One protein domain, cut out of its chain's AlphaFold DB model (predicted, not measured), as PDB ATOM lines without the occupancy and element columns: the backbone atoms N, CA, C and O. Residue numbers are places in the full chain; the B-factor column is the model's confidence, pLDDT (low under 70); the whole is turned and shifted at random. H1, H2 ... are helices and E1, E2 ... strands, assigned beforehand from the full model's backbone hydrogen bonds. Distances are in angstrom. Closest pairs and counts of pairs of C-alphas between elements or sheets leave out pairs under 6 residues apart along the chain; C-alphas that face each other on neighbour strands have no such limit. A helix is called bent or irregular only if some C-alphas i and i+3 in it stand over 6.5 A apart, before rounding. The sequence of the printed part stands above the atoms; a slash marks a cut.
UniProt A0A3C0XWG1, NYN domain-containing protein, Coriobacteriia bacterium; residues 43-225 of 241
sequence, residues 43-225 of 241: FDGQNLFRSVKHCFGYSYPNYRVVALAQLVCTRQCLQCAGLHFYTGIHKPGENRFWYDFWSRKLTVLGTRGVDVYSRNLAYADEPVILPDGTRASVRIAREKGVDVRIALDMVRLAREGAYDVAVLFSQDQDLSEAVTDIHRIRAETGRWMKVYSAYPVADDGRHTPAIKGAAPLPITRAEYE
ATOM      1  N   PHE A  43     -10.551 -25.025  26.913       98.75
ATOM      2  CA  PHE A  43     -10.680 -25.246  28.346       98.75
ATOM      3  C   PHE A  43     -11.389 -26.558  28.626       98.75
ATOM      4  O   PHE A  43     -12.583 -26.687  28.357       98.75
ATOM      5  N   ASP A  44     -10.671 -27.487  29.244       97.62
ATOM      6  CA  ASP A  44     -11.277 -28.615  29.935       97.62
ATOM      7  C   ASP A  44     -11.689 -28.150  31.338       97.62
ATOM      8  O   ASP A  44     -10.877 -28.036  32.259       97.62
ATOM      9  N   GLY A  45     -12.963 -27.792  31.491       96.31
ATOM     10  CA  GLY A  45     -13.481 -27.167  32.700       96.31
ATOM     11  C   GLY A  45     -13.377 -28.057  33.938       96.31
ATOM     12  O   GLY A  45     -13.111 -27.544  35.034       96.31
ATOM     13  N   GLN A  46     -13.558 -29.373  33.773       92.94
ATOM     14  CA  GLN A  46     -13.460 -30.333  34.870       92.94
ATOM     15  C   GLN A  46     -12.004 -30.601  35.240       92.94
ATOM     16  O   GLN A  46     -11.666 -30.511  36.423       92.94
ATOM     17  N   ASN A  47     -11.135 -30.870  34.260       95.19
ATOM     18  CA  ASN A  47      -9.710 -31.086  34.511       95.19
ATOM     19  C   ASN A  47      -9.073 -29.855  35.164       95.19
ATOM     20  O   ASN A  47      -8.472 -29.975  36.232       95.19
ATOM     21  N   LEU A  48      -9.322 -28.661  34.615       96.81
ATOM     22  CA  LEU A  48      -8.815 -27.413  35.178       96.81
ATOM     23  C   LEU A  48      -9.281 -27.212  36.624       96.81
ATOM     24  O   LEU A  48      -8.469 -26.887  37.488       96.81
ATOM     25  N   PHE A  49     -10.570 -27.420  36.918       96.19
ATOM     26  CA  PHE A  49     -11.062 -27.270  38.288       96.19
ATOM     27  C   PHE A  49     -10.449 -28.302  39.243       96.19
ATOM     28  O   PHE A  49     -10.064 -27.933  40.353       96.19
ATOM     29  N   ARG A  50     -10.309 -29.568  38.825       94.38
ATOM     30  CA  ARG A  50      -9.639 -30.602  39.632       94.38
ATOM     31  C   ARG A  50      -8.207 -30.187  39.979       94.38
ATOM     32  O   ARG A  50      -7.846 -30.237  41.155       94.38
ATOM     33  N   SER A  51      -7.437 -29.701  39.004       94.69
ATOM     34  CA  SER A  51      -6.064 -29.229  39.233       94.69
ATOM     35  C   SER A  51      -6.016 -27.998  40.139       94.69
ATOM     36  O   SER A  51      -5.216 -27.950  41.068       94.69
ATOM     37  N   VAL A  52      -6.909 -27.023  39.947       95.75
ATOM     38  CA  VAL A  52      -7.008 -25.830  40.808       95.75
ATOM     39  C   VAL A  52      -7.347 -26.211  42.250       95.75
ATOM     40  O   VAL A  52      -6.733 -25.699  43.185       95.75
ATOM     41  N   LYS A  53      -8.313 -27.112  42.449       95.50
ATOM     42  CA  LYS A  53      -8.691 -27.601  43.779       95.50
ATOM     43  C   LYS A  53      -7.503 -28.261  44.474       95.50
ATOM     44  O   LYS A  53      -7.260 -27.978  45.641       95.50
ATOM     45  N   HIS A  54      -6.768 -29.104  43.754       93.38
ATOM     46  CA  HIS A  54      -5.601 -29.800  44.283       93.38
ATOM     47  C   HIS A  54      -4.443 -28.841  44.611       93.38
ATOM     48  O   HIS A  54      -3.907 -28.889  45.712       93.38
ATOM     49  N   CYS A  55      -4.070 -27.955  43.684       94.19
ATOM     50  CA  CYS A  55      -2.909 -27.077  43.846       94.19
ATOM     51  C   CYS A  55      -3.175 -25.882  44.768       94.19
ATOM     52  O   CYS A  55      -2.277 -25.454  45.488       94.19
ATOM     53  N   PHE A  56      -4.386 -25.314  44.736       94.88
ATOM     54  CA  PHE A  56      -4.687 -24.036  45.390       94.88
ATOM     55  C   PHE A  56      -5.728 -24.125  46.508       94.88
ATOM     56  O   PHE A  56      -5.824 -23.193  47.307       94.88
ATOM     57  N   GLY A  57      -6.481 -25.224  46.603       94.75
ATOM     58  CA  GLY A  57      -7.462 -25.447  47.669       94.75
ATOM     59  C   GLY A  57      -8.840 -24.818  47.435       94.75
ATOM     60  O   GLY A  57      -9.670 -24.821  48.344       94.75
ATOM     61  N   TYR A  58      -9.133 -24.286  46.242       96.00
ATOM     62  CA  TYR A  58     -10.464 -23.733  45.956       96.00
ATOM     63  C   TYR A  58     -11.538 -24.822  45.875       96.00
ATOM     64  O   TYR A  58     -11.336 -25.898  45.312       96.00
ATOM     65  N   SER A  59     -12.724 -24.515  46.396       94.81
ATOM     66  CA  SER A  59     -13.842 -25.459  46.500       94.81
ATOM     67  C   SER A  59     -14.822 -25.421  45.324       94.81
ATOM     68  O   SER A  59     -15.714 -26.266  45.255       94.81
ATOM     69  N   TYR A  60     -14.670 -24.475  44.392       95.75
ATOM     70  CA  TYR A  60     -15.511 -24.354  43.198       95.75
ATOM     71  C   TYR A  60     -14.745 -23.735  42.008       95.75
ATOM     72  O   TYR A  60     -13.716 -23.093  42.232       95.75
ATOM     73  N   PRO A  61     -15.222 -23.902  40.753       96.56
ATOM     74  CA  PRO A  61     -14.618 -23.325  39.545       96.56
ATOM     75  C   PRO A  61     -14.745 -21.789  39.495       96.56
ATOM     76  O   PRO A  61     -15.542 -21.225  38.740       96.56
ATOM     77  N   ASN A  62     -13.971 -21.089  40.322       97.38
ATOM     78  CA  ASN A  62     -14.031 -19.635  40.493       97.38
ATOM     79  C   ASN A  62     -13.226 -18.843  39.450       97.38
ATOM     80  O   ASN A  62     -13.216 -17.622  39.502       97.38
ATOM     81  N   TYR A  63     -12.565 -19.496  38.494       97.12
ATOM     82  CA  TYR A  63     -11.795 -18.814  37.454       97.12
ATOM     83  C   TYR A  63     -12.671 -18.108  36.409       97.12
ATOM     84  O   TYR A  63     -13.739 -18.594  36.015       97.12
ATOM     85  N   ARG A  64     -12.153 -16.996  35.879       97.31
ATOM     86  CA  ARG A  64     -12.664 -16.271  34.714       97.31
ATOM     87  C   ARG A  64     -11.917 -16.725  33.463       97.31
ATOM     88  O   ARG A  64     -10.761 -16.368  33.250       97.31
ATOM     89  N   VAL A  65     -12.612 -17.480  32.614       97.88
ATOM     90  CA  VAL A  65     -12.076 -18.111  31.390       97.88
ATOM     91  C   VAL A  65     -11.366 -17.105  30.480       97.88
ATOM     92  O   VAL A  65     -10.208 -17.302  30.123       97.88
ATOM     93  N   VAL A  66     -12.021 -15.981  30.175       98.19
ATOM     94  CA  VAL A  66     -11.461 -14.937  29.300       98.19
ATOM     95  C   VAL A  66     -10.167 -14.348  29.875       98.19
ATOM     96  O   VAL A  66      -9.208 -14.144  29.137       98.19
ATOM     97  N   ALA A  67     -10.100 -14.129  31.191       98.38
ATOM     98  CA  ALA A  67      -8.910 -13.567  31.829       98.38
ATOM     99  C   ALA A  67      -7.743 -14.560  31.858       98.38
ATOM    100  O   ALA A  67      -6.612 -14.168  31.585       98.38
ATOM    101  N   LEU A  68      -8.014 -15.845  32.115       98.25
ATOM    102  CA  LEU A  68      -6.993 -16.889  32.010       98.25
ATOM    103  C   LEU A  68      -6.434 -16.982  30.587       98.25
ATOM    104  O   LEU A  68      -5.218 -17.037  30.416       98.25
ATOM    105  N   ALA A  69      -7.299 -16.950  29.570       98.50
ATOM    106  CA  ALA A  69      -6.876 -16.953  28.172       98.50
ATOM    107  C   ALA A  69      -6.011 -15.727  27.832       98.50
ATOM    108  O   ALA A  69      -4.942 -15.868  27.238       98.50
ATOM    109  N   GLN A  70      -6.433 -14.532  28.253       98.25
ATOM    110  CA  GLN A  70      -5.679 -13.291  28.056       98.25
ATOM    111  C   GLN A  70      -4.316 -13.328  28.748       98.25
ATOM    112  O   GLN A  70      -3.319 -12.941  28.138       98.25
ATOM    113  N   LEU A  71      -4.257 -13.822  29.989       98.00
ATOM    114  CA  LEU A  71      -3.020 -13.980  30.750       98.00
ATOM    115  C   LEU A  71      -2.011 -14.829  29.970       98.00
ATOM    116  O   LEU A  71      -0.885 -14.388  29.734       98.00
ATOM    117  N   VAL A  72      -2.404 -16.039  29.559       97.12
ATOM    118  CA  VAL A  72      -1.478 -16.966  28.896       97.12
ATOM    119  C   VAL A  72      -1.102 -16.504  27.491       97.12
ATOM    120  O   VAL A  72       0.062 -16.634  27.116       97.12
ATOM    121  N   CYS A  73      -2.040 -15.906  26.749       96.94
ATOM    122  CA  CYS A  73      -1.758 -15.368  25.420       96.94
ATOM    123  C   CYS A  73      -0.788 -14.187  25.497       96.94
ATOM    124  O   CYS A  73       0.227 -14.184  24.808       96.94
ATOM    125  N   THR A  74      -1.030 -13.229  26.399       95.56
ATOM    126  CA  THR A  74      -0.146 -12.065  26.587       95.56
ATOM    127  C   THR A  74       1.251 -12.502  27.013       95.56
ATOM    128  O   THR A  74       2.244 -12.040  26.454       95.56
ATOM    129  N   ARG A  75       1.343 -13.455  27.950       93.75
ATOM    130  CA  ARG A  75       2.618 -14.001  28.435       93.75
ATOM    131  C   ARG A  75       3.464 -14.636  27.324       93.75
ATOM    132  O   ARG A  75       4.687 -14.662  27.445       93.75
ATOM    133  N   GLN A  76       2.821 -15.136  26.271       93.19
ATOM    134  CA  GLN A  76       3.458 -15.794  25.128       93.19
ATOM    135  C   GLN A  76       3.443 -14.945  23.843       93.19
ATOM    136  O   GLN A  76       3.807 -15.449  22.783       93.19
ATOM    137  N   CYS A  77       3.051 -13.666  23.920       93.56
ATOM    138  CA  CYS A  77       2.921 -12.770  22.763       93.56
ATOM    139  C   CYS A  77       2.006 -13.329  21.653       93.56
ATOM    140  O   CYS A  77       2.300 -13.203  20.467       93.56
ATOM    141  N   LEU A  78       0.905 -13.967  22.047       94.94
ATOM    142  CA  LEU A  78      -0.053 -14.628  21.167       94.94
ATOM    143  C   LEU A  78      -1.307 -13.773  20.947       94.94
ATOM    144  O   LEU A  78      -1.794 -13.133  21.881       94.94
ATOM    145  N   GLN A  79      -1.887 -13.826  19.743       97.12
ATOM    146  CA  GLN A  79      -3.197 -13.229  19.477       97.12
ATOM    147  C   GLN A  79      -4.300 -14.244  19.779       97.12
ATOM    148  O   GLN A  79      -4.446 -15.233  19.066       97.12
ATOM    149  N   CYS A  80      -5.118 -13.987  20.799       97.50
ATOM    150  CA  CYS A  80      -6.306 -14.798  21.064       97.50
ATOM    151  C   CYS A  80      -7.349 -14.580  19.953       97.50
ATOM    152  O   CYS A  80      -7.845 -13.468  19.785       97.50
ATOM    153  N   ALA A  81      -7.648 -15.631  19.190       97.69
ATOM    154  CA  ALA A  81      -8.560 -15.618  18.044       97.69
ATOM    155  C   ALA A  81      -9.834 -16.453  18.274       97.69
ATOM    156  O   ALA A  81     -10.825 -16.237  17.586       97.69
ATOM    157  N   GLY A  82      -9.836 -17.362  19.255       98.31
ATOM    158  CA  GLY A  82     -11.013 -18.159  19.608       98.31
ATOM    159  C   GLY A  82     -10.930 -18.739  21.019       98.31
ATOM    160  O   GLY A  82      -9.847 -19.096  21.488       98.31
ATOM    161  N   LEU A  83     -12.078 -18.842  21.692       98.81
ATOM    162  CA  LEU A  83     -12.207 -19.367  23.052       98.81
ATOM    163  C   LEU A  83     -13.234 -20.493  23.078       98.81
ATOM    164  O   LEU A  83     -14.386 -20.274  22.727       98.81
ATOM    165  N   HIS A  84     -12.828 -21.660  23.568       98.81
ATOM    166  CA  HIS A  84     -13.643 -22.870  23.579       98.81
ATOM    167  C   HIS A  84     -13.692 -23.447  24.990       98.81
ATOM    168  O   HIS A  84     -12.642 -23.700  25.584       98.81
ATOM    169  N   PHE A  85     -14.882 -23.665  25.542       98.75
ATOM    170  CA  PHE A  85     -15.063 -24.161  26.906       98.75
ATOM    171  C   PHE A  85     -15.903 -25.431  26.946       98.75
ATOM    172  O   PHE A  85     -17.040 -25.448  26.479       98.75
ATOM    173  N   TYR A  86     -15.360 -26.473  27.569       98.06
ATOM    174  CA  TYR A  86     -15.933 -27.811  27.592       98.06
ATOM    175  C   TYR A  86     -16.111 -28.274  29.035       98.06
ATOM    176  O   TYR A  86     -15.193 -28.153  29.843       98.06
ATOM    177  N   THR A  87     -17.284 -28.793  29.392       96.38
ATOM    178  CA  THR A  87     -17.494 -29.353  30.738       96.38
ATOM    179  C   THR A  87     -18.650 -30.348  30.793       96.38
ATOM    180  O   THR A  87     -19.686 -30.166  30.144       96.38
ATOM    181  N   GLY A  88     -18.514 -31.386  31.615       93.25
ATOM    182  CA  GLY A  88     -19.647 -32.183  32.071       93.25
ATOM    183  C   GLY A  88     -20.523 -31.430  33.084       93.25
ATOM    184  O   GLY A  88     -20.017 -30.861  34.054       93.25
ATOM    185  N   ILE A  89     -21.844 -31.469  32.902       92.12
ATOM    186  CA  ILE A  89     -22.840 -30.878  33.809       92.12
ATOM    187  C   ILE A  89     -23.692 -31.961  34.481       92.12
ATOM    188  O   ILE A  89     -24.028 -32.985  33.885       92.12
ATOM    189  N   HIS A  90     -24.047 -31.759  35.749       91.19
ATOM    190  CA  HIS A  90     -24.965 -32.663  36.444       91.19
ATOM    191  C   HIS A  90     -26.378 -32.560  35.858       91.19
ATOM    192  O   HIS A  90     -26.724 -31.552  35.257       91.19
ATOM    193  N   LYS A  91     -27.225 -33.576  36.052       88.75
ATOM    194  CA  LYS A  91     -28.662 -33.437  35.767       88.75
ATOM    195  C   LYS A  91     -29.343 -32.742  36.956       88.75
ATOM    196  O   LYS A  91     -28.916 -32.979  38.088       88.75
ATOM    197  N   PRO A  92     -30.435 -31.979  36.753       87.62
ATOM    198  CA  PRO A  92     -31.139 -31.306  37.849       87.62
ATOM    199  C   PRO A  92     -31.575 -32.247  38.980       87.62
ATOM    200  O   PRO A  92     -31.497 -31.872  40.143       87.62
ATOM    201  N   GLY A  93     -32.012 -33.466  38.640       87.44
ATOM    202  CA  GLY A  93     -32.431 -34.482  39.615       87.44
ATOM    203  C   GLY A  93     -31.284 -35.217  40.315       87.44
ATOM    204  O   GLY A  93     -31.531 -35.907  41.292       87.44
ATOM    205  N   GLU A  94     -30.047 -35.073  39.837       88.31
ATOM    206  CA  GLU A  94     -28.863 -35.736  40.408       88.31
ATOM    207  C   GLU A  94     -28.091 -34.783  41.322       88.31
ATOM    208  O   GLU A  94     -27.699 -35.132  42.431       88.31
ATOM    209  N   ASN A  95     -27.872 -33.546  40.866       88.56
ATOM    210  CA  ASN A  95     -27.290 -32.499  41.694       88.56
ATOM    211  C   ASN A  95     -27.732 -31.121  41.199       88.56
ATOM    212  O   ASN A  95     -27.129 -30.540  40.291       88.56
ATOM    213  N   ARG A  96     -28.790 -30.589  41.818       92.50
ATOM    214  CA  ARG A  96     -29.349 -29.280  41.464       92.50
ATOM    215  C   ARG A  96     -28.352 -28.140  41.664       92.50
ATOM    216  O   ARG A  96     -28.260 -27.279  40.798       92.50
ATOM    217  N   PHE A  97     -27.568 -28.160  42.743       93.50
ATOM    218  CA  PHE A  97     -26.580 -27.116  43.018       93.50
ATOM    219  C   PHE A  97     -25.561 -26.976  41.879       93.50
ATOM    220  O   PHE A  97     -25.388 -25.886  41.331       93.50
ATOM    221  N   TRP A  98     -24.916 -28.076  41.478       93.00
ATOM    222  CA  TRP A  98     -23.925 -28.043  40.402       93.00
ATOM    223  C   TRP A  98     -24.548 -27.827  39.026       93.00
ATOM    224  O   TRP A  98     -23.925 -27.185  38.180       93.00
ATOM    225  N   TYR A  99     -25.767 -28.324  38.800       94.00
ATOM    226  CA  TYR A  99     -26.516 -28.010  37.587       94.00
ATOM    227  C   TYR A  99     -26.767 -26.502  37.465       94.00
ATOM    228  O   TYR A  99     -26.435 -25.911  36.438       94.00
ATOM    229  N   ASP A 100     -27.292 -25.865  38.513       94.88
ATOM    230  CA  ASP A 100     -27.605 -24.438  38.510       94.88
ATOM    231  C   ASP A 100     -26.323 -23.588  38.422       94.88
ATOM    232  O   ASP A 100     -26.272 -22.624  37.655       94.88
ATOM    233  N   PHE A 101     -25.258 -23.975  39.139       95.94
ATOM    234  CA  PHE A 101     -23.938 -23.336  39.050       95.94
ATOM    235  C   PHE A 101     -23.424 -23.306  37.609       95.94
ATOM    236  O   PHE A 101     -23.109 -22.236  37.078       95.94
ATOM    237  N   TRP A 102     -23.348 -24.473  36.962       95.81
ATOM    238  CA  TRP A 102     -22.821 -24.559  35.605       95.81
ATOM    239  C   TRP A 102     -23.757 -23.896  34.603       95.81
ATOM    240  O   TRP A 102     -23.274 -23.151  33.763       95.81
ATOM    241  N   SER A 103     -25.075 -24.051  34.728       95.50
ATOM    242  CA  SER A 103     -26.038 -23.397  33.829       95.50
ATOM    243  C   SER A 103     -25.855 -21.874  33.806       95.50
ATOM    244  O   SER A 103     -25.770 -21.272  32.732       95.50
ATOM    245  N   ARG A 104     -25.697 -21.242  34.980       96.62
ATOM    246  CA  ARG A 104     -25.428 -19.796  35.076       96.62
ATOM    247  C   ARG A 104     -24.057 -19.431  34.508       96.62
ATOM    248  O   ARG A 104     -23.962 -18.506  33.704       96.62
ATOM    249  N   LYS A 105     -23.002 -20.160  34.893       97.50
ATOM    250  CA  LYS A 105     -21.634 -19.885  34.426       97.50
ATOM    251  C   LYS A 105     -21.523 -20.020  32.907       97.50
ATOM    252  O   LYS A 105     -20.997 -19.121  32.262       97.50
ATOM    253  N   LEU A 106     -22.061 -21.094  32.331       97.25
ATOM    254  CA  LEU A 106     -22.056 -21.349  30.889       97.25
ATOM    255  C   LEU A 106     -22.834 -20.284  30.110       97.25
ATOM    256  O   LEU A 106     -22.357 -19.831  29.073       97.25
ATOM    257  N   THR A 107     -23.970 -19.819  30.640       96.88
ATOM    258  CA  THR A 107     -24.718 -18.697  30.049       96.88
ATOM    259  C   THR A 107     -23.847 -17.444  29.978       96.88
ATOM    260  O   THR A 107     -23.701 -16.845  28.915       96.88
ATOM    261  N   VAL A 108     -23.198 -17.079  31.088       97.50
ATOM    262  CA  VAL A 108     -22.304 -15.913  31.124       97.50
ATOM    263  C   VAL A 108     -21.113 -16.081  30.179       97.50
ATOM    264  O   VAL A 108     -20.747 -15.125  29.498       97.50
ATOM    265  N   LEU A 109     -20.523 -17.275  30.086       97.81
ATOM    266  CA  LEU A 109     -19.449 -17.548  29.127       97.81
ATOM    267  C   LEU A 109     -19.905 -17.321  27.679       97.81
ATOM    268  O   LEU A 109     -19.215 -16.613  26.947       97.81
ATOM    269  N   GLY A 110     -21.087 -17.818  27.303       97.00
ATOM    270  CA  GLY A 110     -21.657 -17.598  25.970       97.00
ATOM    271  C   GLY A 110     -21.826 -16.113  25.632       97.00
ATOM    272  O   GLY A 110     -21.437 -15.674  24.555       97.00
ATOM    273  N   THR A 111     -22.289 -15.293  26.587       96.88
ATOM    274  CA  THR A 111     -22.395 -13.828  26.383       96.88
ATOM    275  C   THR A 111     -21.047 -13.113  26.232       96.88
ATOM    276  O   THR A 111     -21.003 -11.962  25.808       96.88
ATOM    277  N   ARG A 112     -19.938 -13.776  26.581       96.06
ATOM    278  CA  ARG A 112     -18.571 -13.236  26.536       96.06
ATOM    279  C   ARG A 112     -17.764 -13.781  25.350       96.06
ATOM    280  O   ARG A 112     -16.536 -13.730  25.389       96.06
ATOM    281  N   GLY A 113     -18.441 -14.301  24.321       96.31
ATOM    282  CA  GLY A 113     -17.807 -14.791  23.092       96.31
ATOM    283  C   GLY A 113     -17.017 -16.087  23.277       96.31
ATOM    284  O   GLY A 113     -16.036 -16.310  22.573       96.31
ATOM    285  N   VAL A 114     -17.396 -16.907  24.261       98.44
ATOM    286  CA  VAL A 114     -16.822 -18.240  24.466       98.44
ATOM    287  C   VAL A 114     -17.747 -19.273  23.834       98.44
ATOM    288  O   VAL A 114     -18.921 -19.353  24.201       98.44
ATOM    289  N   ASP A 115     -17.205 -20.099  22.945       98.38
ATOM    290  CA  ASP A 115     -17.906 -21.246  22.380       98.38
ATOM    291  C   ASP A 115     -18.022 -22.326  23.459       98.38
ATOM    292  O   ASP A 115     -17.035 -22.940  23.874       98.38
ATOM    293  N   VAL A 116     -19.235 -22.522  23.974       98.19
ATOM    294  CA  VAL A 116     -19.496 -23.448  25.076       98.19
ATOM    295  C   VAL A 116     -20.029 -24.772  24.551       98.19
ATOM    296  O   VAL A 116     -21.040 -24.827  23.851       98.19
ATOM    297  N   TYR A 117     -19.418 -25.859  25.006       97.62
ATOM    298  CA  TYR A 117     -19.933 -27.208  24.861       97.62
ATOM    299  C   TYR A 117     -20.124 -27.851  26.233       97.62
ATOM    300  O   TYR A 117     -19.237 -27.835  27.088       97.62
ATOM    301  N   SER A 118     -21.284 -28.466  26.448       94.81
ATOM    302  CA  SER A 118     -21.526 -29.245  27.658       94.81
ATOM    303  C   SER A 118     -22.271 -30.536  27.367       94.81
ATOM    304  O   SER A 118     -23.009 -30.653  26.388       94.81
ATOM    305  N   ARG A 119     -22.064 -31.526  28.236       92.56
ATOM    306  CA  ARG A 119     -22.816 -32.782  28.231       92.56
ATOM    307  C   ARG A 119     -23.246 -33.151  29.633       92.56
ATOM    308  O   ARG A 119     -22.525 -32.911  30.594       92.56
ATOM    309  N   ASN A 120     -24.395 -33.806  29.734       90.06
ATOM    310  CA  ASN A 120     -24.823 -34.383  30.997       90.06
ATOM    311  C   ASN A 120     -23.867 -35.504  31.420       90.06
ATOM    312  O   ASN A 120     -23.562 -36.398  30.629       90.06
ATOM    313  N   LEU A 121     -23.452 -35.477  32.685       88.38
ATOM    314  CA  LEU A 121     -22.710 -36.563  33.312       88.38
ATOM    315  C   LEU A 121     -23.546 -37.846  33.306       88.38
ATOM    316  O   LEU A 121     -24.774 -37.819  33.463       88.38
ATOM    317  N   ALA A 122     -22.871 -38.976  33.118       85.00
ATOM    318  CA  ALA A 122     -23.472 -40.281  33.335       85.00
ATOM    319  C   ALA A 122     -23.314 -40.684  34.796       85.00
ATOM    320  O   ALA A 122     -22.368 -40.268  35.453       85.00
ATOM    321  N   TYR A 123     -24.226 -41.514  35.286       83.94
ATOM    322  CA  TYR A 123     -24.213 -41.983  36.664       83.94
ATOM    323  C   TYR A 123     -24.197 -43.500  36.663       83.94
ATOM    324  O   TYR A 123     -24.860 -44.125  35.832       83.94
ATOM    325  N   ALA A 124     -23.412 -44.063  37.570       84.44
ATOM    326  CA  ALA A 124     -23.388 -45.484  37.855       84.44
ATOM    327  C   ALA A 124     -23.425 -45.678  39.370       84.44
ATOM    328  O   ALA A 124     -22.807 -44.917  40.114       84.44
ATOM    329  N   ASP A 125     -24.161 -46.691  39.802       87.19
ATOM    330  CA  ASP A 125     -24.185 -47.123  41.190       87.19
ATOM    331  C   ASP A 125     -23.014 -48.095  41.388       87.19
ATOM    332  O   ASP A 125     -22.957 -49.158  40.764       87.19
ATOM    333  N   GLU A 126     -22.034 -47.705  42.202       87.38
ATOM    334  CA  GLU A 126     -20.840 -48.504  42.477       87.38
ATOM    335  C   GLU A 126     -20.902 -49.071  43.899       87.38
ATOM    336  O   GLU A 126     -21.203 -48.331  44.842       87.38
ATOM    337  N   PRO A 127     -20.659 -50.379  44.091       85.62
ATOM    338  CA  PRO A 127     -20.622 -50.962  45.420       85.62
ATOM    339  C   PRO A 127     -19.359 -50.506  46.158       85.62
ATOM    340  O   PRO A 127     -18.247 -50.630  45.647       85.62
ATOM    341  N   VAL A 128     -19.527 -50.029  47.389       87.75
ATOM    342  CA  VAL A 128     -18.437 -49.710  48.316       87.75
ATOM    343  C   VAL A 128     -18.559 -50.579  49.562       87.75
ATOM    344  O   VAL A 128     -19.664 -50.889  50.012       87.75
ATOM    345  N   ILE A 129     -17.420 -50.979  50.121       88.62
ATOM    346  CA  ILE A 129     -17.369 -51.640  51.425       88.62
ATOM    347  C   ILE A 129     -17.091 -50.567  52.474       88.62
ATOM    348  O   ILE A 129     -16.104 -49.837  52.373       88.62
ATOM    349  N   LEU A 130     -17.989 -50.447  53.447       87.62
ATOM    350  CA  LEU A 130     -17.840 -49.541  54.578       87.62
ATOM    351  C   LEU A 130     -16.842 -50.119  55.602       87.62
ATOM    352  O   LEU A 130     -16.571 -51.321  55.582       87.62
ATOM    353  N   PRO A 131     -16.279 -49.295  56.510       88.06
ATOM    354  CA  PRO A 131     -15.290 -49.754  57.495       88.06
ATOM    355  C   PRO A 131     -15.763 -50.901  58.405       88.06
ATOM    356  O   PRO A 131     -14.937 -51.626  58.949       88.06
ATOM    357  N   ASP A 132     -17.077 -51.075  58.557       90.81
ATOM    358  CA  ASP A 132     -17.713 -52.154  59.323       90.81
ATOM    359  C   ASP A 132     -17.925 -53.454  58.515       90.81
ATOM    360  O   ASP A 132     -18.505 -54.415  59.018       90.81
ATOM    361  N   GLY A 133     -17.461 -53.501  57.261       86.69
ATOM    362  CA  GLY A 133     -17.599 -54.646  56.358       86.69
ATOM    363  C   GLY A 133     -18.934 -54.712  55.608       86.69
ATOM    364  O   GLY A 133     -19.122 -55.613  54.785       86.69
ATOM    365  N   THR A 134     -19.856 -53.773  55.836       90.56
ATOM    366  CA  THR A 134     -21.139 -53.734  55.123       90.56
ATOM    367  C   THR A 134     -20.979 -53.210  53.694       90.56
ATOM    368  O   THR A 134     -20.094 -52.407  53.387       90.56
ATOM    369  N   ARG A 135     -21.835 -53.683  52.778       87.75
ATOM    370  CA  ARG A 135     -21.885 -53.199  51.390       87.75
ATOM    371  C   ARG A 135     -22.888 -52.057  51.287       87.75
ATOM    372  O   ARG A 135     -24.073 -52.260  51.538       87.75
ATOM    373  N   ALA A 136     -22.425 -50.899  50.846       86.44
ATOM    374  CA  ALA A 136     -23.271 -49.793  50.419       86.44
ATOM    375  C   ALA A 136     -23.115 -49.577  48.910       86.44
ATOM    376  O   ALA A 136     -22.181 -50.086  48.292       86.44
ATOM    377  N   SER A 137     -24.025 -48.823  48.301       84.81
ATOM    378  CA  SER A 137     -23.850 -48.344  46.933       84.81
ATOM    379  C   SER A 137     -23.712 -46.830  46.939       84.81
ATOM    380  O   SER A 137     -24.498 -46.134  47.582       84.81
ATOM    381  N   VAL A 138     -22.695 -46.328  46.245       84.06
ATOM    382  CA  VAL A 138     -22.479 -44.899  46.035       84.06
ATOM    383  C   VAL A 138     -22.752 -44.592  44.576       84.06
ATOM    384  O   VAL A 138     -22.207 -45.228  43.674       84.06
ATOM    385  N   ARG A 139     -23.586 -43.583  44.343       80.50
ATOM    386  CA  ARG A 139     -23.895 -43.098  43.003       80.50
ATOM    387  C   ARG A 139     -22.786 -42.163  42.530       80.50
ATOM    388  O   ARG A 139     -22.638 -41.055  43.047       80.50
ATOM    389  N   ILE A 140     -21.993 -42.610  41.561       80.19
ATOM    390  CA  ILE A 140     -20.806 -41.902  41.075       80.19
ATOM    391  C   ILE A 140     -21.099 -41.264  39.720       80.19
ATOM    392  O   ILE A 140     -21.573 -41.912  38.785       80.19
ATOM    393  N   ALA A 141     -20.801 -39.969  39.614       79.88
ATOM    394  CA  ALA A 141     -20.860 -39.241  38.357       79.88
ATOM    395  C   ALA A 141     -19.589 -39.508  37.535       79.88
ATOM    396  O   ALA A 141     -18.475 -39.345  38.030       79.88
ATOM    397  N   ARG A 142     -19.759 -39.877  36.267       77.81
ATOM    398  CA  ARG A 142     -18.684 -40.095  35.298       77.81
ATOM    399  C   ARG A 142     -18.865 -39.158  34.109       77.81
ATOM    400  O   ARG A 142     -19.938 -39.103  33.497       77.81
ATOM    401  N   GLU A 143     -17.811 -38.419  33.784       73.44
ATOM    402  CA  GLU A 143     -17.752 -37.630  32.557       73.44
ATOM    403  C   GLU A 143     -17.691 -38.575  31.354       73.44
ATOM    404  O   GLU A 143     -16.976 -39.574  31.371       73.44
ATOM    405  N   LYS A 144     -18.508 -38.310  30.328       74.19
ATOM    406  CA  LYS A 144     -18.548 -39.123  29.107       74.19
ATOM    407  C   LYS A 144     -18.261 -38.267  27.880       74.19
ATOM    408  O   LYS A 144     -19.135 -37.520  27.431       74.19
ATOM    409  N   GLY A 145     -17.086 -38.461  27.285       79.75
ATOM    410  CA  GLY A 145     -16.782 -38.018  25.922       79.75
ATOM    411  C   GLY A 145     -16.654 -36.504  25.749       79.75
ATOM    412  O   GLY A 145     -16.961 -35.997  24.667       79.75
ATOM    413  N   VAL A 146     -16.295 -35.771  26.807       91.69
ATOM    414  CA  VAL A 146     -15.960 -34.337  26.717       91.69
ATOM    415  C   VAL A 146     -14.544 -34.175  26.162       91.69
ATOM    416  O   VAL A 146     -14.354 -33.432  25.205       91.69
ATOM    417  N   ASP A 147     -13.604 -34.961  26.677       92.56
ATOM    418  CA  ASP A 147     -12.280 -35.251  26.121       92.56
ATOM    419  C   ASP A 147     -12.315 -35.531  24.607       92.56
ATOM    420  O   ASP A 147     -11.639 -34.860  23.828       92.56
ATOM    421  N   VAL A 148     -13.194 -36.437  24.162       94.56
ATOM    422  CA  VAL A 148     -13.368 -36.765  22.737       94.56
ATOM    423  C   VAL A 148     -13.781 -35.531  21.939       94.56
ATOM    424  O   VAL A 148     -13.279 -35.297  20.840       94.56
ATOM    425  N   ARG A 149     -14.693 -34.714  22.477       97.12
ATOM    426  CA  ARG A 149     -15.131 -33.496  21.792       97.12
ATOM    427  C   ARG A 149     -13.999 -32.472  21.687       97.12
ATOM    428  O   ARG A 149     -13.839 -31.897  20.613       97.12
ATOM    429  N   ILE A 150     -13.228 -32.274  22.758       98.25
ATOM    430  CA  ILE A 150     -12.058 -31.383  22.766       98.25
ATOM    431  C   ILE A 150     -11.069 -31.823  21.682       98.25
ATOM    432  O   ILE A 150     -10.689 -31.014  20.839       98.25
ATOM    433  N   ALA A 151     -10.704 -33.109  21.665       98.12
ATOM    434  CA  ALA A 151      -9.786 -33.679  20.682       98.12
ATOM    435  C   ALA A 151     -10.263 -33.441  19.240       98.12
ATOM    436  O   ALA A 151      -9.502 -32.949  18.405       98.12
ATOM    437  N   LEU A 152     -11.539 -33.732  18.962       98.38
ATOM    438  CA  LEU A 152     -12.133 -33.537  17.640       98.38
ATOM    439  C   LEU A 152     -12.122 -32.070  17.209       98.38
ATOM    440  O   LEU A 152     -11.744 -31.787  16.075       98.38
ATOM    441  N   ASP A 153     -12.510 -31.135  18.081       98.62
ATOM    442  CA  ASP A 153     -12.533 -29.714  17.727       98.62
ATOM    443  C   ASP A 153     -11.121 -29.149  17.534       98.62
ATOM    444  O   ASP A 153     -10.897 -28.412  16.575       98.62
ATOM    445  N   MET A 154     -10.146 -29.544  18.361       98.69
ATOM    446  CA  MET A 154      -8.745 -29.158  18.166       98.69
ATOM    447  C   MET A 154      -8.219 -29.632  16.803       98.69
ATOM    448  O   MET A 154      -7.734 -28.826  16.009       98.69
ATOM    449  N   VAL A 155      -8.367 -30.922  16.486       98.56
ATOM    450  CA  VAL A 155      -7.884 -31.500  15.219       98.56
ATOM    451  C   VAL A 155      -8.628 -30.915  14.015       98.56
ATOM    452  O   VAL A 155      -8.002 -30.585  13.006       98.56
ATOM    453  N   ARG A 156      -9.951 -30.742  14.108       98.69
ATOM    454  CA  ARG A 156     -10.771 -30.139  13.049       98.69
ATOM    455  C   ARG A 156     -10.318 -28.713  12.737       98.69
ATOM    456  O   ARG A 156      -9.979 -28.426  11.592       98.69
ATOM    457  N   LEU A 157     -10.233 -27.854  13.753       98.62
ATOM    458  CA  LEU A 157      -9.819 -26.456  13.601       98.62
ATOM    459  C   LEU A 157      -8.363 -26.336  13.117       98.62
ATOM    460  O   LEU A 157      -8.046 -25.453  12.318       98.62
ATOM    461  N   ALA A 158      -7.485 -27.258  13.531       97.88
ATOM    462  CA  ALA A 158      -6.143 -27.387  12.972       97.88
ATOM    463  C   ALA A 158      -6.182 -27.681  11.467       97.88
ATOM    464  O   ALA A 158      -5.529 -26.980  10.691       97.88
ATOM    465  N   ARG A 159      -6.948 -28.685  11.019       97.50
ATOM    466  CA  ARG A 159      -7.079 -29.026   9.588       97.50
ATOM    467  C   ARG A 159      -7.634 -27.860   8.775       97.50
ATOM    468  O   ARG A 159      -7.063 -27.528   7.743       97.50
ATOM    469  N   GLU A 160      -8.657 -27.189   9.292       97.56
ATOM    470  CA  GLU A 160      -9.271 -25.997   8.688       97.56
ATOM    471  C   GLU A 160      -8.319 -24.783   8.648       97.56
ATOM    472  O   GLU A 160      -8.574 -23.816   7.937       97.56
ATOM    473  N   GLY A 161      -7.203 -24.811   9.386       96.12
ATOM    474  CA  GLY A 161      -6.271 -23.681   9.465       96.12
ATOM    475  C   GLY A 161      -6.812 -22.492  10.243       96.12
ATOM    476  O   GLY A 161      -6.381 -21.358  10.012       96.12
ATOM    477  N   ALA A 162      -7.738 -22.748  11.166       97.75
ATOM    478  CA  ALA A 162      -8.344 -21.727  12.004       97.75
ATOM    479  C   ALA A 162      -7.330 -21.092  12.973       97.75
ATOM    480  O   ALA A 162      -7.448 -19.913  13.297       97.75
ATOM    481  N   TYR A 163      -6.300 -21.840  13.384       97.81
ATOM    482  CA  TYR A 163      -5.267 -21.363  14.298       97.81
ATOM    483  C   TYR A 163      -3.860 -21.816  13.909       97.81
ATOM    484  O   TYR A 163      -3.670 -22.817  13.220       97.81
ATOM    485  N   ASP A 164      -2.883 -21.093  14.448       96.38
ATOM    486  CA  ASP A 164      -1.455 -21.409  14.398       96.38
ATOM    487  C   ASP A 164      -0.982 -21.931  15.772       96.38
ATOM    488  O   ASP A 164      -0.052 -22.728  15.872       96.38
ATOM    489  N   VAL A 165      -1.662 -21.540  16.857       97.88
ATOM    490  CA  VAL A 165      -1.393 -22.041  18.212       97.88
ATOM    491  C   VAL A 165      -2.664 -22.563  18.876       97.88
ATOM    492  O   VAL A 165      -3.698 -21.898  18.872       97.88
ATOM    493  N   ALA A 166      -2.571 -23.731  19.507       98.56
ATOM    494  CA  ALA A 166      -3.563 -24.208  20.462       98.56
ATOM    495  C   ALA A 166      -3.022 -24.070  21.888       98.56
ATOM    496  O   ALA A 166      -1.934 -24.560  22.194       98.56
ATOM    497  N   VAL A 167      -3.785 -23.442  22.779       98.75
ATOM    498  CA  VAL A 167      -3.516 -23.478  24.225       98.75
ATOM    499  C   VAL A 167      -4.611 -24.291  24.892       98.75
ATOM    500  O   VAL A 167      -5.762 -23.872  24.909       98.75
ATOM    501  N   LEU A 168      -4.259 -25.446  25.445       98.75
ATOM    502  CA  LEU A 168      -5.185 -26.345  26.120       98.75
ATOM    503  C   LEU A 168      -4.992 -26.252  27.635       98.75
ATOM    504  O   LEU A 168      -3.939 -26.613  28.156       98.75
ATOM    505  N   PHE A 169      -6.015 -25.789  28.348       98.62
ATOM    506  CA  PHE A 169      -6.074 -25.824  29.809       98.62
ATOM    507  C   PHE A 169      -6.476 -27.222  30.280       98.62
ATOM    508  O   PHE A 169      -7.634 -27.459  30.621       98.62
ATOM    509  N   SER A 170      -5.525 -28.151  30.236       97.62
ATOM    510  CA  SER A 170      -5.666 -29.523  30.725       97.62
ATOM    511  C   SER A 170      -4.290 -30.169  30.891       97.62
ATOM    512  O   SER A 170      -3.316 -29.780  30.231       97.62
ATOM    513  N   GLN A 171      -4.223 -31.175  31.756       95.69
ATOM    514  CA  GLN A 171      -3.084 -32.093  31.901       95.69
ATOM    515  C   GLN A 171      -3.473 -33.539  31.579       95.69
ATOM    516  O   GLN A 171      -2.718 -34.464  31.884       95.69
ATOM    517  N   ASP A 172      -4.661 -33.733  31.006       94.69
ATOM    518  CA  ASP A 172      -5.177 -35.052  30.674       94.69
ATOM    519  C   ASP A 172      -4.362 -35.699  29.549       94.69
ATOM    520  O   ASP A 172      -4.276 -35.170  28.437       94.69
ATOM    521  N   GLN A 173      -3.737 -36.840  29.843       95.44
ATOM    522  CA  GLN A 173      -2.902 -37.537  28.868       95.44
ATOM    523  C   GLN A 173      -3.734 -38.216  27.777       95.44
ATOM    524  O   GLN A 173      -3.190 -38.472  26.701       95.44
ATOM    525  N   ASP A 174      -5.040 -38.405  27.986       93.56
ATOM    526  CA  ASP A 174      -5.946 -38.935  26.963       93.56
ATOM    527  C   ASP A 174      -6.045 -37.984  25.752       93.56
ATOM    528  O   ASP A 174      -6.292 -38.408  24.623       93.56
ATOM    529  N   LEU A 175      -5.733 -36.693  25.940       96.88
ATOM    530  CA  LEU A 175      -5.679 -35.694  24.866       96.88
ATOM    531  C   LEU A 175      -4.347 -35.689  24.090       96.88
ATOM    532  O   LEU A 175      -4.205 -34.939  23.122       96.88
ATOM    533  N   SER A 176      -3.362 -36.517  24.464       97.06
ATOM    534  CA  SER A 176      -2.056 -36.568  23.781       97.06
ATOM    535  C   SER A 176      -2.131 -37.079  22.335       97.06
ATOM    536  O   SER A 176      -1.326 -36.668  21.494       97.06
ATOM    537  N   GLU A 177      -3.132 -37.896  22.004       96.94
ATOM    538  CA  GLU A 177      -3.387 -38.336  20.626       96.94
ATOM    539  C   GLU A 177      -3.807 -37.157  19.731       96.94
ATOM    540  O   GLU A 177      -3.305 -37.006  18.618       96.94
ATOM    541  N   ALA A 178      -4.629 -36.233  20.245       98.00
ATOM    542  CA  ALA A 178      -5.000 -35.019  19.515       98.00
ATOM    543  C   ALA A 178      -3.784 -34.116  19.259       98.00
ATOM    544  O   ALA A 178      -3.631 -33.556  18.173       98.00
ATOM    545  N   VAL A 179      -2.886 -33.998  20.244       98.00
ATOM    546  CA  VAL A 179      -1.620 -33.264  20.089       98.00
ATOM    547  C   VAL A 179      -0.745 -33.911  19.012       98.00
ATOM    548  O   VAL A 179      -0.190 -33.211  18.163       98.00
ATOM    549  N   THR A 180      -0.663 -35.241  19.007       96.75
ATOM    550  CA  THR A 180       0.071 -36.012  17.992       96.75
ATOM    551  C   THR A 180      -0.488 -35.768  16.589       96.75
ATOM    552  O   THR A 180       0.276 -35.525  15.652       96.75
ATOM    553  N   ASP A 181      -1.811 -35.743  16.434       97.44
ATOM    554  CA  ASP A 181      -2.459 -35.462  15.150       97.44
ATOM    555  C   ASP A 181      -2.253 -34.026  14.669       97.44
ATOM    556  O   ASP A 181      -2.042 -33.808  13.474       97.44
ATOM    557  N   ILE A 182      -2.223 -33.042  15.569       97.25
ATOM    558  CA  ILE A 182      -1.883 -31.658  15.209       97.25
ATOM    559  C   ILE A 182      -0.450 -31.573  14.671       97.25
ATOM    560  O   ILE A 182      -0.212 -30.917  13.657       97.25
ATOM    561  N   HIS A 183       0.504 -32.266  15.297       93.62
ATOM    562  CA  HIS A 183       1.885 -32.323  14.801       93.62
ATOM    563  C   HIS A 183       1.994 -33.030  13.450       93.62
ATOM    564  O   HIS A 183       2.799 -32.636  12.605       93.62
ATOM    565  N   ARG A 184       1.148 -34.030  13.199       93.94
ATOM    566  CA  ARG A 184       1.054 -34.681  11.889       93.94
ATOM    567  C   ARG A 184       0.518 -33.729  10.825       93.94
ATOM    568  O   ARG A 184       1.149 -33.574   9.788       93.94
ATOM    569  N   ILE A 185      -0.570 -33.015  11.120       94.81
ATOM    570  CA  ILE A 185      -1.134 -31.979  10.239       94.81
ATOM    571  C   ILE A 185      -0.081 -30.916   9.928       94.81
ATOM    572  O   ILE A 185       0.048 -30.483   8.784       94.81
ATOM    573  N   ARG A 186       0.697 -30.502  10.930       92.19
ATOM    574  CA  ARG A 186       1.807 -29.564  10.759       92.19
ATOM    575  C   ARG A 186       2.824 -30.076   9.735       92.19
ATOM    576  O   ARG A 186       3.189 -29.331   8.829       92.19
ATOM    577  N   ALA A 187       3.257 -31.331   9.865       89.06
ATOM    578  CA  ALA A 187       4.211 -31.955   8.949       89.06
ATOM    579  C   ALA A 187       3.638 -32.130   7.531       89.06
ATOM    580  O   ALA A 187       4.319 -31.815   6.561       89.06
ATOM    581  N   GLU A 188       2.383 -32.572   7.413       91.31
ATOM    582  CA  GLU A 188       1.689 -32.787   6.134       91.31
ATOM    583  C   GLU A 188       1.442 -31.478   5.372       91.31
ATOM    584  O   GLU A 188       1.568 -31.430   4.152       91.31
ATOM    585  N   THR A 189       1.077 -30.409   6.085       91.31
ATOM    586  CA  THR A 189       0.683 -29.130   5.469       91.31
ATOM    587  C   THR A 189       1.826 -28.131   5.343       91.31
ATOM    588  O   THR A 189       1.645 -27.084   4.726       91.31
ATOM    589  N   GLY A 190       2.980 -28.398   5.965       87.94
ATOM    590  CA  GLY A 190       4.084 -27.443   6.027       87.94
ATOM    591  C   GLY A 190       3.698 -26.120   6.698       87.94
ATOM    592  O   GLY A 190       4.283 -25.087   6.396       87.94
ATOM    593  N   ARG A 191       2.695 -26.110   7.582       89.19
ATOM    594  CA  ARG A 191       2.298 -24.907   8.331       89.19
ATOM    595  C   ARG A 191       3.063 -24.819   9.637       89.19
ATOM    596  O   ARG A 191       3.435 -25.830  10.227       89.19
ATOM    597  N   TRP A 192       3.282 -23.603  10.122       89.69
ATOM    598  CA  TRP A 192       3.788 -23.415  11.473       89.69
ATOM    599  C   TRP A 192       2.649 -23.647  12.470       89.69
ATOM    600  O   TRP A 192       1.609 -23.000  12.367       89.69
ATOM    601  N   MET A 193       2.825 -24.587  13.403       92.75
ATOM    602  CA  MET A 193       1.820 -24.894  14.422       92.75
ATOM    603  C   MET A 193       2.468 -25.228  15.761       92.75
ATOM    604  O   MET A 193       3.506 -25.896  15.791       92.75
ATOM    605  N   LYS A 194       1.824 -24.824  16.861       94.81
ATOM    606  CA  LYS A 194       2.264 -25.143  18.225       94.81
ATOM    607  C   LYS A 194       1.103 -25.480  19.157       94.81
ATOM    608  O   LYS A 194       0.017 -24.918  19.040       94.81
ATOM    609  N   VAL A 195       1.351 -26.369  20.119       97.81
ATOM    610  CA  VAL A 195       0.389 -26.722  21.171       97.81
ATOM    611  C   VAL A 195       1.011 -26.494  22.546       97.81
ATOM    612  O   VAL A 195       2.120 -26.958  22.812       97.81
ATOM    613  N   TYR A 196       0.288 -25.804  23.425       98.38
ATOM    614  CA  TYR A 196       0.634 -25.625  24.833       98.38
ATOM    615  C   TYR A 196      -0.352 -26.368  25.738       98.38
ATOM    616  O   TYR A 196      -1.555 -26.342  25.494       98.38
ATOM    617  N   SER A 197       0.157 -26.956  26.821       98.38
ATOM    618  CA  SER A 197      -0.635 -27.462  27.947       98.38
ATOM    619  C   SER A 197      -0.493 -26.479  29.105       98.38
ATOM    620  O   SER A 197       0.590 -26.323  29.673       98.38
ATOM    621  N   ALA A 198      -1.575 -25.765  29.408       98.12
ATOM    622  CA  ALA A 198      -1.652 -24.781  30.477       98.12
ATOM    623  C   ALA A 198      -2.254 -25.397  31.738       98.12
ATOM    624  O   ALA A 198      -3.314 -26.017  31.680       98.12
ATOM    625  N   TYR A 199      -1.590 -25.229  32.883       96.75
ATOM    626  CA  TYR A 199      -2.007 -25.910  34.106       96.75
ATOM    627  C   TYR A 199      -1.569 -25.210  35.395       96.75
ATOM    628  O   TYR A 199      -0.502 -24.599  35.417       96.75
ATOM    629  N   PRO A 200      -2.355 -25.310  36.481       95.75
ATOM    630  CA  PRO A 200      -1.940 -24.877  37.813       95.75
ATOM    631  C   PRO A 200      -0.677 -25.604  38.297       95.75
ATOM    632  O   PRO A 200      -0.574 -26.820  38.149       95.75
ATOM    633  N   VAL A 201       0.252 -24.884  38.924       94.75
ATOM    634  CA  VAL A 201       1.394 -25.466  39.652       94.75
ATOM    635  C   VAL A 201       1.314 -25.077  41.124       94.75
ATOM    636  O   VAL A 201       1.081 -23.911  41.436       94.75
ATOM    637  N   ALA A 202       1.466 -26.053  42.024       89.19
ATOM    638  CA  ALA A 202       1.469 -25.806  43.463       89.19
ATOM    639  C   ALA A 202       2.748 -25.068  43.902       89.19
ATOM    640  O   ALA A 202       3.785 -25.147  43.242       89.19
ATOM    641  N   ASP A 203       2.674 -24.365  45.034       83.31
ATOM    642  CA  ASP A 203       3.778 -23.538  45.548       83.31
ATOM    643  C   ASP A 203       5.008 -24.379  45.958       83.31
ATOM    644  O   ASP A 203       6.132 -23.882  45.968       83.31
ATOM    645  N   ASP A 204       4.812 -25.672  46.232       82.06
ATOM    646  CA  ASP A 204       5.870 -26.651  46.529       82.06
ATOM    647  C   ASP A 204       6.548 -27.231  45.268       82.06
ATOM    648  O   ASP A 204       7.393 -28.125  45.359       82.06
ATOM    649  N   GLY A 205       6.170 -26.746  44.082       68.75
ATOM    650  CA  GLY A 205       6.707 -27.165  42.789       68.75
ATOM    651  C   GLY A 205       6.163 -28.498  42.267       68.75
ATOM    652  O   GLY A 205       6.467 -28.867  41.125       68.75
ATOM    653  N   ARG A 206       5.336 -29.224  43.035       71.50
ATOM    654  CA  ARG A 206       4.736 -30.481  42.573       71.50
ATOM    655  C   ARG A 206       3.674 -30.199  41.518       71.50
ATOM    656  O   ARG A 206       2.781 -29.370  41.695       71.50
ATOM    657  N   HIS A 207       3.760 -30.921  40.408       74.75
ATOM    658  CA  HIS A 207       2.774 -30.859  39.339       74.75
ATOM    659  C   HIS A 207       2.731 -32.170  38.564       74.75
ATOM    660  O   HIS A 207       3.746 -32.845  38.389       74.75
ATOM    661  N   THR A 208       1.547 -32.502  38.059       81.69
ATOM    662  CA  THR A 208       1.407 -33.457  36.956       81.69
ATOM    663  C   THR A 208       2.166 -32.900  35.743       81.69
ATOM    664  O   THR A 208       2.198 -31.681  35.557       81.69
ATOM    665  N   PRO A 209       2.824 -33.721  34.912       88.88
ATOM    666  CA  PRO A 209       3.461 -33.213  33.703       88.88
ATOM    667  C   PRO A 209       2.440 -32.590  32.739       88.88
ATOM    668  O   PRO A 209       1.237 -32.849  32.805       88.88
ATOM    669  N   ALA A 210       2.943 -31.770  31.818       95.12
ATOM    670  CA  ALA A 210       2.187 -31.338  30.647       95.12
ATOM    671  C   ALA A 210       1.707 -32.543  29.818       95.12
ATOM    672  O   ALA A 210       2.259 -33.645  29.904       95.12
ATOM    673  N   ILE A 211       0.707 -32.324  28.966       97.00
ATOM    674  CA  ILE A 211       0.280 -33.321  27.974       97.00
ATOM    675  C   ILE A 211       1.467 -33.680  27.077       97.00
ATOM    676  O   ILE A 211       2.159 -32.794  26.567       97.00
ATOM    677  N   LYS A 212       1.716 -34.979  26.881       95.75
ATOM    678  CA  LYS A 212       2.803 -35.459  26.021       95.75
ATOM    679  C   LYS A 212       2.736 -34.805  24.634       95.75
ATOM    680  O   LYS A 212       1.699 -34.810  23.978       95.75
ATOM    681  N   GLY A 213       3.862 -34.243  24.189       93.38
ATOM    682  CA  GLY A 213       3.979 -33.544  22.903       93.38
ATOM    683  C   GLY A 213       3.548 -32.073  22.923       93.38
ATOM    684  O   GLY A 213       3.800 -31.371  21.944       93.38
ATOM    685  N   ALA A 214       2.950 -31.579  24.010       96.75
ATOM    686  CA  ALA A 214       2.626 -30.166  24.187       96.75
ATOM    687  C   ALA A 214       3.722 -29.442  24.984       96.75
ATOM    688  O   ALA A 214       4.369 -30.011  25.865       96.75
ATOM    689  N   ALA A 215       3.920 -28.154  24.699       96.06
ATOM    690  CA  ALA A 215       4.812 -27.311  25.484       96.06
ATOM    691  C   ALA A 215       4.169 -26.971  26.848       96.06
ATOM    692  O   ALA A 215       2.996 -26.591  26.887       96.06
ATOM    693  N   PRO A 216       4.908 -27.066  27.968       95.50
ATOM    694  CA  PRO A 216       4.369 -26.733  29.282       95.50
ATOM    695  C   PRO A 216       4.088 -25.231  29.398       95.50
ATOM    696  O   PRO A 216       4.878 -24.397  28.952       95.50
ATOM    697  N   LEU A 217       2.970 -24.881  30.032       96.00
ATOM    698  CA  LEU A 217       2.567 -23.502  30.289       96.00
ATOM    699  C   LEU A 217       2.004 -23.362  31.719       96.00
ATOM    700  O   LEU A 217       0.812 -23.102  31.893       96.00
ATOM    701  N   PRO A 218       2.845 -23.535  32.757       95.56
ATOM    702  CA  PRO A 218       2.401 -23.549  34.149       95.56
ATOM    703  C   PRO A 218       1.809 -22.200  34.582       95.56
ATOM    704  O   PRO A 218       2.203 -21.143  34.081       95.56
ATOM    705  N   ILE A 219       0.863 -22.230  35.513       96.44
ATOM    706  CA  ILE A 219       0.156 -21.071  36.063       96.44
ATOM    707  C   ILE A 219       0.304 -21.113  37.579       96.44
ATOM    708  O   ILE A 219      -0.148 -22.052  38.232       96.44
ATOM    709  N   THR A 220       0.947 -20.093  38.128       95.69
ATOM    710  CA  THR A 220       1.135 -19.937  39.575       95.69
ATOM    711  C   THR A 220      -0.168 -19.547  40.273       95.69
ATOM    712  O   THR A 220      -1.089 -19.015  39.644       95.69
ATOM    713  N   ARG A 221      -0.234 -19.739  41.598       96.19
ATOM    714  CA  ARG A 221      -1.369 -19.281  42.415       96.19
ATOM    715  C   ARG A 221      -1.640 -17.786  42.220       96.19
ATOM    716  O   ARG A 221      -2.765 -17.403  41.917       96.19
ATOM    717  N   ALA A 222      -0.599 -16.958  42.302       96.50
ATOM    718  CA  ALA A 222      -0.716 -15.507  42.154       96.50
ATOM    719  C   ALA A 222      -1.235 -15.087  40.765       96.50
ATOM    720  O   ALA A 222      -2.025 -14.153  40.635       96.50
ATOM    721  N   GLU A 223      -0.817 -15.776  39.699       97.12
ATOM    722  CA  GLU A 223      -1.356 -15.554  38.354       97.12
ATOM    723  C   GLU A 223      -2.837 -15.935  38.252       97.12
ATOM    724  O   GLU A 223      -3.627 -15.177  37.680       97.12
ATOM    725  N   TYR A 224      -3.202 -17.090  38.814       97.88
ATOM    726  CA  TYR A 224      -4.570 -17.594  38.836       97.88
ATOM    727  C   TYR A 224      -5.513 -16.659  39.603       97.88
ATOM    728  O   TYR A 224      -6.599 -16.348  39.117       97.88
ATOM    729  N   GLU A 225      -5.089 -16.167  40.766       97.50
ATOM    730  CA  GLU A 225      -5.884 -15.296  41.640       97.50
ATOM    731  C   GLU A 225      -6.283 -13.980  40.965       97.50
ATOM    732  O   GLU A 225      -7.422 -13.533  41.101       97.50
TER     733      GLU A 225
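AT A GLANCE: This is residues 43 to 225 of the 241 residues of the protein "NYN domain-containing protein" of Coriobacteriia bacterium (UniProt A0A3C0XWG1). Two small parallel sheets, E5 E6 E7 and E1 E2, form the body with E1 near E5; H4 and H5, side by side, and H2 cover opposite faces of the three-stranded sheet, while H3 packs on E1 and E2. The antiparallel hairpin of E3 and E4 reaches away from this body as an arm, and H1 sits at the ends of E5 and E6. The printed part has 183 residues, with six named helices and seven named strands in the order H1 H2 E1 H3 E2 E3 E4 H4 E5 H5 E6 E7 H6, a mixed class. It is compact, with a radius of gyration of the C-alphas of 17.8 A, and elongated, spanning 61 by 34 by 34 A.

HOW THE PARTS SIT: H1, residues 45 to 56, comes closest to E1, residues 79 to 89, at the C-alphas of Gly 45 and Thr 87, 5.0 A apart. H2, residues 65 to 75, comes closest to E1 at the C-alphas of Cys 73 and Cys 80, 6.3 A apart. E1, H3, residues 96 to 111, and E2, residues 115 to 120, make a strand-helix-strand unit, two parallel neighbour strands with a helix between, with a right-handed crossover; N 85 and O 115 are 2.8 A apart, within hydrogen-bond range. E2 runs on into E3, residues 122 to 129, at 49 degrees. E3 and E4, residues 135 to 142, are a hairpin, with N 126 and O 138 2.9 A apart. H4, residues 146 to 160, and H5, residues 173 to 189, touch at a shallow tilt of 8 degrees, the same way; their closest C-alphas, of Ala 151 and Ala 178, are 5.1 A apart. E5, residues 165 to 169, H5 and E6, residues 194 to 200, make a second right-handed unit, with N 168 and O 196 2.8 A apart. E7, residues 215 to 219, is parallel to E6, with N 217 and O 197 2.8 A apart. Three layers, helices on both faces of a sheet, have H4 and H5 on one face of E5 E6 E7 and H2 on the other, at a height over the sheet of 9.7 A. H6, residues 221 to 225, is near H1 and H2. Every O i to N i+4 pair is within hydrogen-bond range in H1, H2, H3, H4 and H6, and 11 of 13 in H5.

IN THESE COORDINATES: H1 begins at C-alpha 45, (-13.481, -27.167, 32.700), and H6 ends at C-alpha 225, (-5.884, -15.296, 41.640). E1 is 30.0 A long, H5 25.1 A, H3 22.7 A, E3 22.2 A, and E4 and H4 21.0 A each. H5 is irregular, but only just: C-alphas 174 and 177 are 6.9 A apart.

THE WHOLE: The two C-alphas farthest apart, of Asp 132 and Gly 190, are 62.7 A apart. The printed part has no cut. The link from E6 to E7, residues 201 to 214, is long. The mean pLDDT of the printed part is 93.5, and residue 205 is under 70.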